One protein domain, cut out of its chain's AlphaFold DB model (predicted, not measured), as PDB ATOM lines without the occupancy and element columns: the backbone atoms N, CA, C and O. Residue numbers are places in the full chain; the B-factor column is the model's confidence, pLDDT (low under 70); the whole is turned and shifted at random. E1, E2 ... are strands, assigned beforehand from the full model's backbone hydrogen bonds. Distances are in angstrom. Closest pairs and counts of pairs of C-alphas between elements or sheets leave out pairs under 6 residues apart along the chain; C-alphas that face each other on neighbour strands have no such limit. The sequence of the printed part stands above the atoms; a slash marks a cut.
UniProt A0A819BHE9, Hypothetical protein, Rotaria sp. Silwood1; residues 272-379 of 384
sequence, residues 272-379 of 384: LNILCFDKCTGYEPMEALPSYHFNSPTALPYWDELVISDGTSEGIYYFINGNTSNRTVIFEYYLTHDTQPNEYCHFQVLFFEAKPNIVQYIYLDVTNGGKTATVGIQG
ATOM      1  N   LEU A 272     -26.352  -2.602 -26.201       53.47
ATOM      2  CA  LEU A 272     -27.421  -1.933 -25.445       53.47
ATOM      3  C   LEU A 272     -27.093  -0.480 -25.029       53.47
ATOM      4  O   LEU A 272     -26.991  -0.171 -23.844       53.47
ATOM      5  N   ASN A 273     -26.925   0.412 -26.014       61.62
ATOM      6  CA  ASN A 273     -26.795   1.877 -25.837       61.62
ATOM      7  C   ASN A 273     -25.496   2.365 -25.186       61.62
ATOM      8  O   ASN A 273     -25.319   3.566 -24.985       61.62
ATOM      9  N   ILE A 274     -24.568   1.452 -24.908       67.88
ATOM     10  CA  ILE A 274     -23.255   1.758 -24.345       67.88
ATOM     11  C   ILE A 274     -22.148   1.270 -25.262       67.88
ATOM     12  O   ILE A 274     -22.318   0.349 -26.068       67.88
ATOM     13  N   LEU A 275     -20.998   1.918 -25.141       70.19
ATOM     14  CA  LEU A 275     -19.819   1.596 -25.923       70.19
ATOM     15  C   LEU A 275     -18.665   1.303 -24.975       70.19
ATOM     16  O   LEU A 275     -18.097   2.197 -24.345       70.19
ATOM     17  N   CYS A 276     -18.362   0.015 -24.858       66.88
ATOM     18  CA  CYS A 276     -17.366  -0.514 -23.942       66.88
ATOM     19  C   CYS A 276     -16.069  -0.798 -24.693       66.88
ATOM     20  O   CYS A 276     -16.071  -1.555 -25.662       66.88
ATOM     21  N   PHE A 277     -14.944  -0.247 -24.234       62.00
ATOM     22  CA  PHE A 277     -13.655  -0.437 -24.922       62.00
ATOM     23  C   PHE A 277     -12.978  -1.785 -24.628       62.00
ATOM     24  O   PHE A 277     -11.897  -2.034 -25.149       62.00
ATOM     25  N   ASP A 278     -13.609  -2.646 -23.823       61.16
ATOM     26  CA  ASP A 278     -13.098  -3.966 -23.429       61.16
ATOM     27  C   ASP A 278     -14.270  -4.870 -22.961       61.16
ATOM     28  O   ASP A 278     -15.126  -5.214 -23.782       61.16
ATOM     29  N   LYS A 279     -14.388  -5.210 -21.661       55.50
ATOM     30  CA  LYS A 279     -15.445  -6.087 -21.115       55.50
ATOM     31  C   LYS A 279     -16.550  -5.327 -20.378       55.50
ATOM     32  O   LYS A 279     -16.324  -4.756 -19.315       55.50
ATOM     33  N   CYS A 280     -17.773  -5.459 -20.887       56.56
ATOM     34  CA  CYS A 280     -19.018  -5.161 -20.174       56.56
ATOM     35  C   CYS A 280     -19.746  -6.469 -19.865       56.56
ATOM     36  O   CYS A 280     -20.700  -6.850 -20.536       56.56
ATOM     37  N   THR A 281     -19.225  -7.230 -18.901       53.69
ATOM     38  CA  THR A 281     -19.809  -8.516 -18.494       53.69
ATOM     39  C   THR A 281     -20.659  -8.350 -17.240       53.69
ATOM     40  O   THR A 281     -20.169  -7.823 -16.243       53.69
ATOM     41  N   GLY A 282     -21.887  -8.875 -17.265       51.34
ATOM     42  CA  GLY A 282     -22.778  -8.904 -16.099       51.34
ATOM     43  C   GLY A 282     -23.532  -7.602 -15.834       51.34
ATOM     44  O   GLY A 282     -23.914  -7.371 -14.697       51.34
ATOM     45  N   TYR A 283     -23.699  -6.759 -16.855       60.22
ATOM     46  CA  TYR A 283     -24.554  -5.580 -16.778       60.22
ATOM     47  C   TYR A 283     -26.025  -5.969 -17.010       60.22
ATOM     48  O   TYR A 283     -26.323  -6.655 -17.989       60.22
ATOM     49  N   GLU A 284     -26.914  -5.500 -16.135       59.75
ATOM     50  CA  GLU A 284     -28.369  -5.618 -16.263       59.75
ATOM     51  C   GLU A 284     -28.962  -4.252 -16.632       59.75
ATOM     52  O   GLU A 284     -28.627  -3.279 -15.948       59.75
ATOM     53  N   PRO A 285     -29.852  -4.158 -17.644       55.50
ATOM     54  CA  PRO A 285     -30.633  -2.955 -17.924       55.50
ATOM     55  C   PRO A 285     -31.094  -2.273 -16.624       55.50
ATOM     56  O   PRO A 285     -31.661  -2.941 -15.764       55.50
ATOM     57  N   MET A 286     -30.870  -0.959 -16.493       57.62
ATOM     58  CA  MET A 286     -31.307  -0.107 -15.366       57.62
ATOM     59  C   MET A 286     -30.454  -0.119 -14.085       57.62
ATOM     60  O   MET A 286     -30.894   0.416 -13.061       57.62
ATOM     61  N   GLU A 287     -29.240  -0.674 -14.083       70.94
ATOM     62  CA  GLU A 287     -28.378  -0.497 -12.910       70.94
ATOM     63  C   GLU A 287     -28.069   0.994 -12.672       70.94
ATOM     64  O   GLU A 287     -27.731   1.745 -13.596       70.94
ATOM     65  N   ALA A 288     -28.184   1.427 -11.412       72.69
ATOM     66  CA  ALA A 288     -27.851   2.786 -11.021       72.69
ATOM     67  C   ALA A 288     -26.370   3.068 -11.302       72.69
ATOM     68  O   ALA A 288     -25.479   2.335 -10.869       72.69
ATOM     69  N   LEU A 289     -26.107   4.166 -12.006       75.50
ATOM     70  CA  LEU A 289     -24.751   4.643 -12.226       75.50
ATOM     71  C   LEU A 289     -24.282   5.496 -11.031       75.50
ATOM     72  O   LEU A 289     -25.082   6.250 -10.470       75.50
ATOM     73  N   PRO A 290     -22.989   5.437 -10.656       77.94
ATOM     74  CA  PRO A 290     -21.945   4.596 -11.246       77.94
ATOM     75  C   PRO A 290     -22.065   3.112 -10.835       77.94
ATOM     76  O   PRO A 290     -22.199   2.805  -9.655       77.94
ATOM     77  N   SER A 291     -21.936   2.190 -11.799       75.81
ATOM     78  CA  SER A 291     -21.983   0.730 -11.576       75.81
ATOM     79  C   SER A 291     -20.589   0.099 -11.449       75.81
ATOM     80  O   SER A 291     -19.677   0.401 -12.216       75.81
ATOM     81  N   TYR A 292     -20.397  -0.834 -10.519       73.56
ATOM     82  CA  TYR A 292     -19.119  -1.549 -10.364       73.56
ATOM     83  C   TYR A 292     -18.872  -2.610 -11.452       73.56
ATOM     84  O   TYR A 292     -17.790  -3.198 -11.499       73.56
ATOM     85  N   HIS A 293     -19.843  -2.845 -12.339       72.38
ATOM     86  CA  HIS A 293     -19.717  -3.779 -13.456       72.38
ATOM     87  C   HIS A 293     -18.910  -3.200 -14.630       72.38
ATOM     88  O   HIS A 293     -18.334  -3.958 -15.415       72.38
ATOM     89  N   PHE A 294     -18.781  -1.870 -14.720       71.50
ATOM     90  CA  PHE A 294     -17.940  -1.200 -15.718       71.50
ATOM     91  C   PHE A 294     -16.476  -1.146 -15.270       71.50
ATOM     92  O   PHE A 294     -15.978  -0.141 -14.759       71.50
ATOM     93  N   ASN A 295     -15.771  -2.261 -15.468       65.94
ATOM     94  CA  ASN A 295     -14.349  -2.380 -15.133       65.94
ATOM     95  C   ASN A 295     -13.427  -1.634 -16.107       65.94
ATOM     96  O   ASN A 295     -12.316  -1.269 -15.724       65.94
ATOM     97  N   SER A 296     -13.899  -1.362 -17.321       67.50
ATOM     98  CA  SER A 296     -13.146  -0.663 -18.363       67.50
ATOM     99  C   SER A 296     -13.862   0.635 -18.744       67.50
ATOM    100  O   SER A 296     -15.071   0.745 -18.508       67.50
ATOM    101  N   PRO A 297     -13.151   1.632 -19.312       72.31
ATOM    102  CA  PRO A 297     -13.792   2.841 -19.803       72.31
ATOM    103  C   PRO A 297     -14.982   2.480 -20.697       72.31
ATOM    104  O   PRO A 297     -14.889   1.629 -21.583       72.31
ATOM    105  N   THR A 298     -16.116   3.090 -20.403       75.69
ATOM    106  CA  THR A 298     -17.400   2.815 -21.028       75.69
ATOM    107  C   THR A 298     -18.048   4.153 -21.310       75.69
ATOM    108  O   THR A 298     -18.284   4.945 -20.397       75.69
ATOM    109  N   ALA A 299     -18.281   4.424 -22.589       78.50
ATOM    110  CA  ALA A 299     -19.048   5.574 -23.023       78.50
ATOM    111  C   ALA A 299     -20.538   5.255 -22.871       78.50
ATOM    112  O   ALA A 299     -21.032   4.246 -23.380       78.50
ATOM    113  N   LEU A 300     -21.230   6.134 -22.153       82.12
ATOM    114  CA  LEU A 300     -22.650   6.066 -21.834       82.12
ATOM    115  C   LEU A 300     -23.311   7.263 -22.536       82.12
ATOM    116  O   LEU A 300     -23.559   8.283 -21.893       82.12
ATOM    117  N   PRO A 301     -23.476   7.222 -23.871       80.06
ATOM    118  CA  PRO A 301     -23.969   8.365 -24.630       80.06
ATOM    119  C   PRO A 301     -25.433   8.668 -24.339       80.06
ATOM    120  O   PRO A 301     -25.828   9.820 -24.387       80.06
ATOM    121  N   TYR A 302     -26.236   7.654 -24.031       82.81
ATOM    122  CA  TYR A 302     -27.626   7.827 -23.639       82.81
ATOM    123  C   TYR A 302     -28.080   6.580 -22.885       82.81
ATOM    124  O   TYR A 302     -28.584   5.619 -23.468       82.81
ATOM    125  N   TRP A 303     -27.792   6.550 -21.587       82.56
ATOM    126  CA  TRP A 303     -28.119   5.410 -20.749       82.56
ATOM    127  C   TRP A 303     -29.577   5.432 -20.332       82.56
ATOM    128  O   TRP A 303     -29.941   6.175 -19.419       82.56
ATOM    129  N   ASP A 304     -30.374   4.622 -21.020       82.50
ATOM    130  CA  ASP A 304     -31.803   4.473 -20.788       82.50
ATOM    131  C   ASP A 304     -32.318   3.135 -21.352       82.50
ATOM    132  O   ASP A 304     -31.575   2.398 -22.020       82.50
ATOM    133  N   GLU A 305     -33.596   2.842 -21.120       81.19
ATOM    134  CA  GLU A 305     -34.316   1.697 -21.691       81.19
ATOM    135  C   GLU A 305     -34.637   1.923 -23.178       81.19
ATOM    136  O   GLU A 305     -35.789   2.127 -23.554       81.19
ATOM    137  N   LEU A 306     -33.625   1.909 -24.050       84.44
ATOM    138  CA  LEU A 306     -33.853   1.990 -25.498       84.44
ATOM    139  C   LEU A 306     -33.854   0.611 -26.160       84.44
ATOM    140  O   LEU A 306     -33.023  -0.245 -25.849       84.44
ATOM    141  N   VAL A 307     -34.737   0.455 -27.138       83.69
ATOM    142  CA  VAL A 307     -34.954  -0.744 -27.944       83.69
ATOM    143  C   VAL A 307     -34.897  -0.400 -29.437       83.69
ATOM    144  O   VAL A 307     -35.154   0.732 -29.848       83.69
ATOM    145  N   ILE A 308     -34.533  -1.390 -30.254       84.75
ATOM    146  CA  ILE A 308     -34.721  -1.355 -31.709       84.75
ATOM    147  C   ILE A 308     -36.070  -2.007 -31.992       84.75
ATOM    148  O   ILE A 308     -36.223  -3.214 -31.783       84.75
ATOM    149  N   SER A 309     -37.042  -1.226 -32.452       82.31
ATOM    150  CA  SER A 309     -38.374  -1.742 -32.769       82.31
ATOM    151  C   SER A 309     -38.339  -2.666 -33.992       82.31
ATOM    152  O   SER A 309     -37.741  -2.348 -35.020       82.31
ATOM    153  N   ASP A 310     -38.999  -3.825 -33.899       78.69
ATOM    154  CA  ASP A 310     -39.043  -4.782 -35.010       78.69
ATOM    155  C   ASP A 310     -39.778  -4.195 -36.229       78.69
ATOM    156  O   ASP A 310     -40.808  -3.529 -36.107       78.69
ATOM    157  N   GLY A 311     -39.242  -4.450 -37.421       77.19
ATOM    158  CA  GLY A 311     -39.801  -3.965 -38.685       77.19
ATOM    159  C   GLY A 311     -39.643  -2.463 -38.964       77.19
ATOM    160  O   GLY A 311     -40.247  -1.983 -39.927       77.19
ATOM    161  N   THR A 312     -38.851  -1.719 -38.184       82.38
ATOM    162  CA  THR A 312     -38.558  -0.294 -38.440       82.38
ATOM    163  C   THR A 312     -37.147  -0.082 -39.006       82.38
ATOM    164  O   THR A 312     -36.384  -1.026 -39.212       82.38
ATOM    165  N   SER A 313     -36.803   1.169 -39.324       77.56
ATOM    166  CA  SER A 313     -35.439   1.566 -39.702       77.56
ATOM    167  C   SER A 313     -34.582   1.953 -38.494       77.56
ATOM    168  O   SER A 313     -33.597   2.663 -38.663       77.56
ATOM    169  N   GLU A 314     -34.981   1.574 -37.281       85.00
ATOM    170  CA  GLU A 314     -34.177   1.769 -36.076       85.00
ATOM    171  C   GLU A 314     -32.931   0.885 -36.100       85.00
ATOM    172  O   GLU A 314     -32.902  -0.198 -36.691       85.00
ATOM    173  N   GLY A 315     -31.869   1.355 -35.456       80.56
ATOM    174  CA  GLY A 315     -30.616   0.633 -35.426       80.56
ATOM    175  C   GLY A 315     -29.463   1.409 -34.819       80.56
ATOM    176  O   GLY A 315     -29.555   2.585 -34.467       80.56
ATOM    177  N   ILE A 316     -28.343   0.698 -34.723       82.06
ATOM    178  CA  ILE A 316     -27.042   1.261 -34.385       82.06
ATOM    179  C   ILE A 316     -26.167   1.113 -35.625       82.06
ATOM    180  O   ILE A 316     -25.895   0.004 -36.088       82.06
ATOM    181  N   TYR A 317     -25.738   2.239 -36.168       79.69
ATOM    182  CA  TYR A 317     -24.904   2.340 -37.353       79.69
ATOM    183  C   TYR A 317     -23.505   2.795 -36.961       79.69
ATOM    184  O   TYR A 317     -23.292   3.382 -35.900       79.69
ATOM    185  N   TYR A 318     -22.536   2.555 -37.837       82.94
ATOM    186  CA  TYR A 318     -21.227   3.171 -37.699       82.94
ATOM    187  C   TYR A 318     -20.688   3.607 -39.054       82.94
ATOM    188  O   TYR A 318     -20.959   2.986 -40.082       82.94
ATOM    189  N   PHE A 319     -19.887   4.665 -39.046       77.00
ATOM    190  CA  PHE A 319     -19.120   5.090 -40.202       77.00
ATOM    191  C   PHE A 319     -17.770   5.661 -39.781       77.00
ATOM    192  O   PHE A 319     -17.579   6.125 -38.658       77.00
ATOM    193  N   ILE A 320     -16.811   5.618 -40.702       81.62
ATOM    194  CA  ILE A 320     -15.480   6.187 -40.510       81.62
ATOM    195  C   ILE A 320     -15.312   7.297 -41.537       81.62
ATOM    196  O   ILE A 320     -15.436   7.056 -42.737       81.62
ATOM    197  N   ASN A 321     -15.038   8.508 -41.068       79.56
ATOM    198  CA  ASN A 321     -14.772   9.664 -41.914       79.56
ATOM    199  C   ASN A 321     -13.300  10.081 -41.802       79.56
ATOM    200  O   ASN A 321     -12.701   9.950 -40.739       79.56
ATOM    201  N   GLY A 322     -12.729  10.626 -42.873       83.44
ATOM    202  CA  GLY A 322     -11.349  11.114 -42.903       83.44
ATOM    203  C   GLY A 322     -10.311  10.084 -43.359       83.44
ATOM    204  O   GLY A 322     -10.630   8.968 -43.764       83.44
ATOM    205  N   ASN A 323      -9.043  10.497 -43.305       75.88
ATOM    206  CA  ASN A 323      -7.884   9.707 -43.727       75.88
ATOM    207  C   ASN A 323      -7.067   9.265 -42.513       75.88
ATOM    208  O   ASN A 323      -7.139   9.900 -41.462       75.88
ATOM    209  N   THR A 324      -6.270   8.205 -42.678       68.50
ATOM    210  CA  THR A 324      -5.358   7.670 -41.654       68.50
ATOM    211  C   THR A 324      -4.628   8.774 -40.885       68.50
ATOM    212  O   THR A 324      -4.209   9.768 -41.479       68.50
ATOM    213  N   SER A 325      -4.482   8.584 -39.570       63.59
ATOM    214  CA  SER A 325      -3.947   9.556 -38.600       63.59
ATOM    215  C   SER A 325      -4.869  10.740 -38.275       63.59
ATOM    216  O   SER A 325      -4.544  11.532 -37.395       63.59
ATOM    217  N   ASN A 326      -6.024  10.861 -38.934       81.94
ATOM    218  CA  ASN A 326      -7.050  11.862 -38.637       81.94
ATOM    219  C   ASN A 326      -8.462  11.358 -38.995       81.94
ATOM    220  O   ASN A 326      -9.278  12.096 -39.554       81.94
ATOM    221  N   ARG A 327      -8.744  10.076 -38.734       85.06
ATOM    222  CA  ARG A 327     -10.089   9.519 -38.890       85.06
ATOM    223  C   ARG A 327     -10.973   9.889 -37.707       85.06
ATOM    224  O   ARG A 327     -10.505  10.011 -36.574       85.06
ATOM    225  N   THR A 328     -12.265   9.970 -37.972       84.31
ATOM    226  CA  THR A 328     -13.306   9.991 -36.952       84.31
ATOM    227  C   THR A 328     -14.158   8.746 -37.120       84.31
ATOM    228  O   THR A 328     -14.720   8.533 -38.194       84.31
ATOM    229  N   VAL A 329     -14.252   7.929 -36.074       83.12
ATOM    230  CA  VAL A 329     -15.229   6.838 -36.010       83.12
ATOM    231  C   VAL A 329     -16.489   7.395 -35.375       83.12
ATOM    232  O   VAL A 329     -16.421   8.003 -34.307       83.12
ATOM    233  N   ILE A 330     -17.617   7.212 -36.043       84.25
ATOM    234  CA  ILE A 330     -18.906   7.746 -35.625       84.25
ATOM    235  C   ILE A 330     -19.858   6.574 -35.480       84.25
ATOM    236  O   ILE A 330     -20.084   5.847 -36.442       84.25
ATOM    237  N   PHE A 331     -20.392   6.395 -34.280       85.69
ATOM    238  CA  PHE A 331     -21.492   5.481 -34.002       85.69
ATOM    239  C   PHE A 331     -22.771   6.292 -33.948       85.69
ATOM    240  O   PHE A 331     -22.808   7.313 -33.271       85.69
ATOM    241  N   GLU A 332     -23.800   5.865 -34.658       85.50
ATOM    242  CA  GLU A 332     -25.082   6.552 -34.741       85.50
ATOM    243  C   GLU A 332     -26.181   5.631 -34.237       85.50
ATOM    244  O   GLU A 332     -26.283   4.486 -34.661       85.50
ATOM    245  N   TYR A 333     -26.984   6.135 -33.314       87.69
ATOM    246  CA  TYR A 333     -28.046   5.414 -32.639       87.69
ATOM    247  C   TYR A 333     -29.362   6.050 -33.050       87.69
ATOM    248  O   TYR A 333     -29.537   7.251 -32.855       87.69
ATOM    249  N   TYR A 334     -30.267   5.253 -33.606       89.12
ATOM    250  CA  TYR A 334     -31.637   5.644 -33.904       89.12
ATOM    251  C   TYR A 334     -32.571   4.605 -33.288       89.12
ATOM    252  O   TYR A 334     -32.697   3.507 -33.822       89.12
ATOM    253  N   LEU A 335     -33.125   4.914 -32.117       88.81
ATOM    254  CA  LEU A 335     -33.767   3.950 -31.220       88.81
ATOM    255  C   LEU A 335     -35.038   4.529 -30.593       88.81
ATOM    256  O   LEU A 335     -35.210   5.747 -30.544       88.81
ATOM    257  N   THR A 336     -35.883   3.659 -30.048       88.69
ATOM    258  CA  THR A 336     -37.118   4.031 -29.339       88.69
ATOM    259  C   THR A 336     -37.020   3.658 -27.865       88.69
ATOM    260  O   THR A 336     -36.323   2.712 -27.514       88.69
ATOM    261  N   HIS A 337     -37.707   4.379 -26.985       86.69
ATOM    262  CA  HIS A 337     -37.834   3.995 -25.582       86.69
ATOM    263  C   HIS A 337     -38.746   2.763 -25.430       86.69
ATOM    264  O   HIS A 337     -39.870   2.751 -25.935       86.69
ATOM    265  N   ASP A 338     -38.299   1.745 -24.694       84.56
ATOM    266  CA  ASP A 338     -38.957   0.433 -24.586       84.56
ATOM    267  C   ASP A 338     -40.389   0.544 -24.043       84.56
ATOM    268  O   ASP A 338     -41.344  -0.013 -24.586       84.56
ATOM    269  N   THR A 339     -40.576   1.359 -23.006       83.44
ATOM    270  CA  THR A 339     -41.893   1.574 -22.388       83.44
ATOM    271  C   THR A 339     -42.704   2.718 -23.009       83.44
ATOM    272  O   THR A 339     -43.870   2.910 -22.647       83.44
ATOM    273  N   GLN A 340     -42.131   3.483 -23.947       86.50
ATOM    274  CA  GLN A 340     -42.739   4.687 -24.531       86.50
ATOM    275  C   GLN A 340     -42.488   4.734 -26.052       86.50
ATOM    276  O   GLN A 340     -41.643   5.494 -26.516       86.50
ATOM    277  N   PRO A 341     -43.274   3.997 -26.866       81.75
ATOM    278  CA  PRO A 341     -43.020   3.828 -28.305       81.75
ATOM    279  C   PRO A 341     -43.051   5.106 -29.161       81.75
ATOM    280  O   PRO A 341     -42.700   5.068 -30.334       81.75
ATOM    281  N   ASN A 342     -43.519   6.226 -28.600       84.94
ATOM    282  CA  ASN A 342     -43.539   7.534 -29.262       84.94
ATOM    283  C   ASN A 342     -42.323   8.402 -28.890       84.94
ATOM    284  O   ASN A 342     -42.231   9.544 -29.340       84.94
ATOM    285  N   GLU A 343     -41.438   7.907 -28.024       88.81
ATOM    286  CA  GLU A 343     -40.222   8.592 -27.604       88.81
ATOM    287  C   GLU A 343     -39.021   7.996 -28.335       88.81
ATOM    288  O   GLU A 343     -38.539   6.912 -28.016       88.81
ATOM    289  N   TYR A 344     -38.537   8.737 -29.327       88.50
ATOM    290  CA  TYR A 344     -37.381   8.377 -30.136       88.50
ATOM    291  C   TYR A 344     -36.127   9.104 -29.656       88.50
ATOM    292  O   TYR A 344     -36.184  10.253 -29.193       88.50
ATOM    293  N   CYS A 345     -34.995   8.427 -29.805       89.44
ATOM    294  CA  CYS A 345     -33.662   8.922 -29.514       89.44
ATOM    295  C   CYS A 345     -32.768   8.723 -30.740       89.44
ATOM    296  O   CYS A 345     -32.511   7.602 -31.177       89.44
ATOM    297  N   HIS A 346     -32.268   9.832 -31.271       90.75
ATOM    298  CA  HIS A 346     -31.323   9.918 -32.371       90.75
ATOM    299  C   HIS A 346     -30.078  10.670 -31.908       90.75
ATOM    300  O   HIS A 346     -30.117  11.876 -31.646       90.75
ATOM    301  N   PHE A 347     -28.961   9.965 -31.785       88.50
ATOM    302  CA  PHE A 347     -27.712  10.553 -31.309       88.50
ATOM    303  C   PHE A 347     -26.488   9.860 -31.902       88.50
ATOM    304  O   PHE A 347     -26.569   8.764 -32.449       88.50
ATOM    305  N   GLN A 348     -25.331  10.508 -31.796       89.06
ATOM    306  CA  GLN A 348     -24.057  10.006 -32.289       89.06
ATOM    307  C   GLN A 348     -22.971  10.045 -31.214       89.06
ATOM    308  O   GLN A 348     -22.957  10.922 -30.348       89.06
ATOM    309  N   VAL A 349     -22.019   9.122 -31.327       87.81
ATOM    310  CA  VAL A 349     -20.794   9.047 -30.527       87.81
ATOM    311  C   VAL A 349     -19.589   9.084 -31.445       87.81
ATOM    312  O   VAL A 349     -19.430   8.221 -32.305       87.81
ATOM    313  N   LEU A 350     -18.737  10.086 -31.259       87.00
ATOM    314  CA  LEU A 350     -17.590  10.342 -32.113       87.00
ATOM    315  C   LEU A 350     -16.290  10.086 -31.350       87.00
ATOM    316  O   LEU A 350     -16.073  10.629 -30.262       87.00
ATOM    317  N   PHE A 351     -15.404   9.323 -31.988       81.75
ATOM    318  CA  PHE A 351     -14.024   9.088 -31.572       81.75
ATOM    319  C   PHE A 351     -13.073   9.653 -32.606       81.75
ATOM    320  O   PHE A 351     -13.178   9.339 -33.791       81.75
ATOM    321  N   PHE A 352     -12.117  10.452 -32.150       77.12
ATOM    322  CA  PHE A 352     -11.171  11.139 -33.017       77.12
ATOM    323  C   PHE A 352      -9.794  10.494 -32.910       77.12
ATOM    324  O   PHE A 352      -9.169  10.527 -31.853       77.12
ATOM    325  N   GLU A 353      -9.276   9.980 -34.022       75.88
ATOM    326  CA  GLU A 353      -7.926   9.414 -34.090       75.88
ATOM    327  C   GLU A 353      -6.859  10.462 -33.732       75.88
ATOM    328  O   GLU A 353      -5.937  10.175 -32.976       75.88
ATOM    329  N   ALA A 354      -7.020  11.704 -34.203       75.25
ATOM    330  CA  ALA A 354      -6.093  12.804 -33.920       75.25
ATOM    331  C   ALA A 354      -6.247  13.411 -32.511       75.25
ATOM    332  O   ALA A 354      -5.452  14.262 -32.115       75.25
ATOM    333  N   LYS A 355      -7.288  13.024 -31.762       77.00
ATOM    334  CA  LYS A 355      -7.567  13.535 -30.414       77.00
ATOM    335  C   LYS A 355      -7.911  12.373 -29.477       77.00
ATOM    336  O   LYS A 355      -9.072  12.226 -29.085       77.00
ATOM    337  N   PRO A 356      -6.916  11.541 -29.122       66.88
ATOM    338  CA  PRO A 356      -7.138  10.436 -28.201       66.88
ATOM    339  C   PRO A 356      -7.666  10.960 -26.859       66.88
ATOM    340  O   PRO A 356      -7.333  12.067 -26.434       66.88
ATOM    341  N   ASN A 357      -8.482  10.147 -26.186       64.69
ATOM    342  CA  ASN A 357      -9.162  10.469 -24.921       64.69
ATOM    343  C   ASN A 357     -10.272  11.533 -25.007       64.69
ATOM    344  O   ASN A 357     -10.813  11.916 -23.973       64.69
ATOM    345  N   ILE A 358     -10.643  11.996 -26.206       72.31
ATOM    346  CA  ILE A 358     -11.844  12.813 -26.410       72.31
ATOM    347  C   ILE A 358     -12.941  11.946 -27.018       72.31
ATOM    348  O   ILE A 358     -12.764  11.349 -28.081       72.31
ATOM    349  N   VAL A 359     -14.091  11.938 -26.351       76.56
ATOM    350  CA  VAL A 359     -15.345  11.388 -26.864       76.56
ATOM    351  C   VAL A 359     -16.321  12.542 -27.008       76.56
ATOM    352  O   VAL A 359     -16.446  13.360 -26.096       76.56
ATOM    353  N   GLN A 360     -16.995  12.630 -28.150       84.00
ATOM    354  CA  GLN A 360     -18.042  13.623 -28.365       84.00
ATOM    355  C   GLN A 360     -19.388  12.929 -28.547       84.00
ATOM    356  O   GLN A 360     -19.511  12.009 -29.350       84.00
ATOM    357  N   TYR A 361     -20.393  13.413 -27.822       88.25
ATOM    358  CA  TYR A 361     -21.784  13.007 -27.984       88.25
ATOM    359  C   TYR A 361     -22.542  14.110 -28.724       88.25
ATOM    360  O   TYR A 361     -22.428  15.285 -28.368       88.25
ATOM    361  N   ILE A 362     -23.283  13.742 -29.766       87.75
ATOM    362  CA  ILE A 362     -24.128  14.657 -30.541       87.75
ATOM    363  C   ILE A 362     -25.561  14.154 -30.447       87.75
ATOM    364  O   ILE A 362     -25.860  13.075 -30.941       87.75
ATOM    365  N   TYR A 363     -26.449  14.938 -29.845       88.94
ATOM    366  CA  TYR A 363     -27.881  14.640 -29.808       88.94
ATOM    367  C   TYR A 363     -28.556  15.341 -30.980       88.94
ATOM    368  O   TYR A 363     -28.484  16.567 -31.085       88.94
ATOM    369  N   LEU A 364     -29.154  14.560 -31.875       87.94
ATOM    370  CA  LEU A 364     -29.824  15.054 -33.075       87.94
ATOM    371  C   LEU A 364     -31.312  15.262 -32.792       87.94
ATOM    372  O   LEU A 364     -31.824  16.357 -33.011       87.94
ATOM    373  N   ASP A 365     -31.967  14.239 -32.242       88.12
ATOM    374  CA  ASP A 365     -33.360  14.295 -31.804       88.12
ATOM    375  C   ASP A 365     -33.554  13.437 -30.552       88.12
ATOM    376  O   ASP A 365     -33.179  12.271 -30.521       88.12
ATOM    377  N   VAL A 366     -34.098  14.018 -29.489       88.38
ATOM    378  CA  VAL A 366     -34.359  13.316 -28.226       88.38
ATOM    379  C   VAL A 366     -35.706  13.791 -27.714       88.38
ATOM    380  O   VAL A 366     -35.818  14.841 -27.078       88.38
ATOM    381  N   THR A 367     -36.738  13.003 -28.000       84.69
ATOM    382  CA  THR A 367     -38.139  13.439 -27.897       84.69
ATOM    383  C   THR A 367     -38.539  13.854 -26.474       84.69
ATOM    384  O   THR A 367     -39.319  14.789 -26.287       84.69
ATOM    385  N   ASN A 368     -37.973  13.211 -25.447       81.81
ATOM    386  CA  ASN A 368     -38.258  13.510 -24.040       81.81
ATOM    387  C   ASN A 368     -37.245  14.459 -23.378       81.81
ATOM    388  O   ASN A 368     -37.369  14.766 -22.188       81.81
ATOM    389  N   GLY A 369     -36.260  14.938 -24.143       80.00
ATOM    390  CA  GLY A 369     -35.194  15.814 -23.671       80.00
ATOM    391  C   GLY A 369     -34.207  15.161 -22.700       80.00
ATOM    392  O   GLY A 369     -33.562  15.887 -21.948       80.00
ATOM    393  N   GLY A 370     -34.096  13.829 -22.664       77.31
ATOM    394  CA  GLY A 370     -33.130  13.139 -21.805       77.31
ATOM    395  C   GLY A 370     -33.515  13.090 -20.331       77.31
ATOM    396  O   GLY A 370     -32.636  12.975 -19.484       77.31
ATOM    397  N   LYS A 371     -34.804  13.212 -19.991       80.00
ATOM    398  CA  LYS A 371     -35.271  13.312 -18.591       80.00
ATOM    399  C   LYS A 371     -34.873  12.130 -17.705       80.00
ATOM    400  O   LYS A 371     -34.701  12.315 -16.502       80.00
ATOM    401  N   THR A 372     -34.790  10.945 -18.287       78.06
ATOM    402  CA  THR A 372     -34.489   9.668 -17.624       78.06
ATOM    403  C   THR A 372     -33.067   9.194 -17.903       78.06
ATOM    404  O   THR A 372     -32.522   8.398 -17.139       78.06
ATOM    405  N   ALA A 373     -32.435   9.740 -18.941       80.25
ATOM    406  CA  ALA A 373     -31.159   9.263 -19.429       80.25
ATOM    407  C   ALA A 373     -29.983   9.756 -18.586       80.25
ATOM    408  O   ALA A 373     -29.861  10.939 -18.257       80.25
ATOM    409  N   THR A 374     -29.048   8.850 -18.307       81.50
ATOM    410  CA  THR A 374     -27.727   9.229 -17.797       81.50
ATOM    411  C   THR A 374     -26.734   9.340 -18.948       81.50
ATOM    412  O   THR A 374     -26.674   8.483 -19.826       81.50
ATOM    413  N   VAL A 375     -25.917  10.391 -18.938       81.38
ATOM    414  CA  VAL A 375     -24.891  10.632 -19.956       81.38
ATOM    415  C   VAL A 375     -23.535  10.733 -19.281       81.38
ATOM    416  O   VAL A 375     -23.379  11.468 -18.306       81.38
ATOM    417  N   GLY A 376     -22.526  10.058 -19.821       78.25
ATOM    418  CA  GLY A 376     -21.168  10.240 -19.329       78.25
ATOM    419  C   GLY A 376     -20.172   9.207 -19.817       78.25
ATOM    420  O   GLY A 376     -20.338   8.570 -20.855       78.25
ATOM    421  N   ILE A 377     -19.096   9.083 -19.053       77.44
ATOM    422  CA  ILE A 377     -18.094   8.033 -19.188       77.44
ATOM    423  C   ILE A 377     -17.896   7.453 -17.797       77.44
ATOM    424  O   ILE A 377     -17.722   8.203 -16.834       77.44
ATOM    425  N   GLN A 378     -17.892   6.131 -17.696       76.88
ATOM    426  CA  GLN A 378     -17.530   5.435 -16.473       76.88
ATOM    427  C   GLN A 378     -16.381   4.468 -16.739       76.88
ATOM    428  O   GLN A 378     -16.314   3.842 -17.787       76.88
ATOM    429  N   GLY A 379     -15.480   4.319 -15.779       68.94
ATOM    430  CA  GLY A 379     -14.516   3.230 -15.755       68.94
ATOM    431  C   GLY A 379     -13.966   3.065 -14.348       68.94
ATOM    432  O   GLY A 379     -14.081   3.970 -13.515       68.94
TER     433      GLY A 379
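This is residues 272 to 379 of the 384 residues of the protein "Hypothetical protein" of Rotaria sp. Silwood1 (UniProt A0A819BHE9). Two sheets face each other only in part as a loose sandwich: a wide, twisted slab of four strands, E3 to E6, and a smaller sheet of three short strands, E1, E2 and E7, over one of its faces. A long loop, residues 277 to 297, arches out beyond the small sheet, on the side away from the slab. The printed part has 108 residues, with seven named strands in the order E1 to E7 and no named helix; the class is all strand, though under half of the residues are in named elements. The sheets, ordered E3-E4-E5-E6 and E1-E2-E7, are antiparallel; the whole is compact, with a radius of gyration of the C-alphas of 14.3 A and spans of 42 by 33 by 24 A.

Find C-alpha 315 at (-30.616, 0.633, -35.426), where E3, residues 315 to 321, begins. E4 is residues 328 to 337, 27.7 A long; E5, residues 340 to 352, spans 33.3 A and bends by 67 degrees at residue 343; E6 is residues 359 to 366. Then look for E1, residues 274 to 276, E2, residues 298 to 303, and E7, residues 374 to 378, ending at (-17.530, 5.435, -16.473).

E3 to E6 form a meander, each strand the antiparallel neighbour and hairpin partner of the one before. Look for N 317 and O 332, 2.8 A, between E3 and E4; N 331 and O 349, 2.9 A, between E4 and E5; and N 348 and O 362, 2.8 A, between E5 and E6. In the other sheet, N 299 and O 275 are 2.8 A apart in the hairpin E1 and E2, and N 300 and O 376 are 2.9 A apart between E2 and E7. The two sheets make a sandwich, two sheets face to face, with strands at 33 degrees; the closest C-alphas of E2 and E6, Pro 301 and Tyr 361, are 6.1 A apart. E1 and E6 are apart.

The C-alphas farthest apart, of Ser 325 and Thr 339, are 42.0 A apart. The printed part has no cut, and the links E1 to E2 and E2 to E3 are long. Confidence is under 70 at 21 residues, among them 276 to 286.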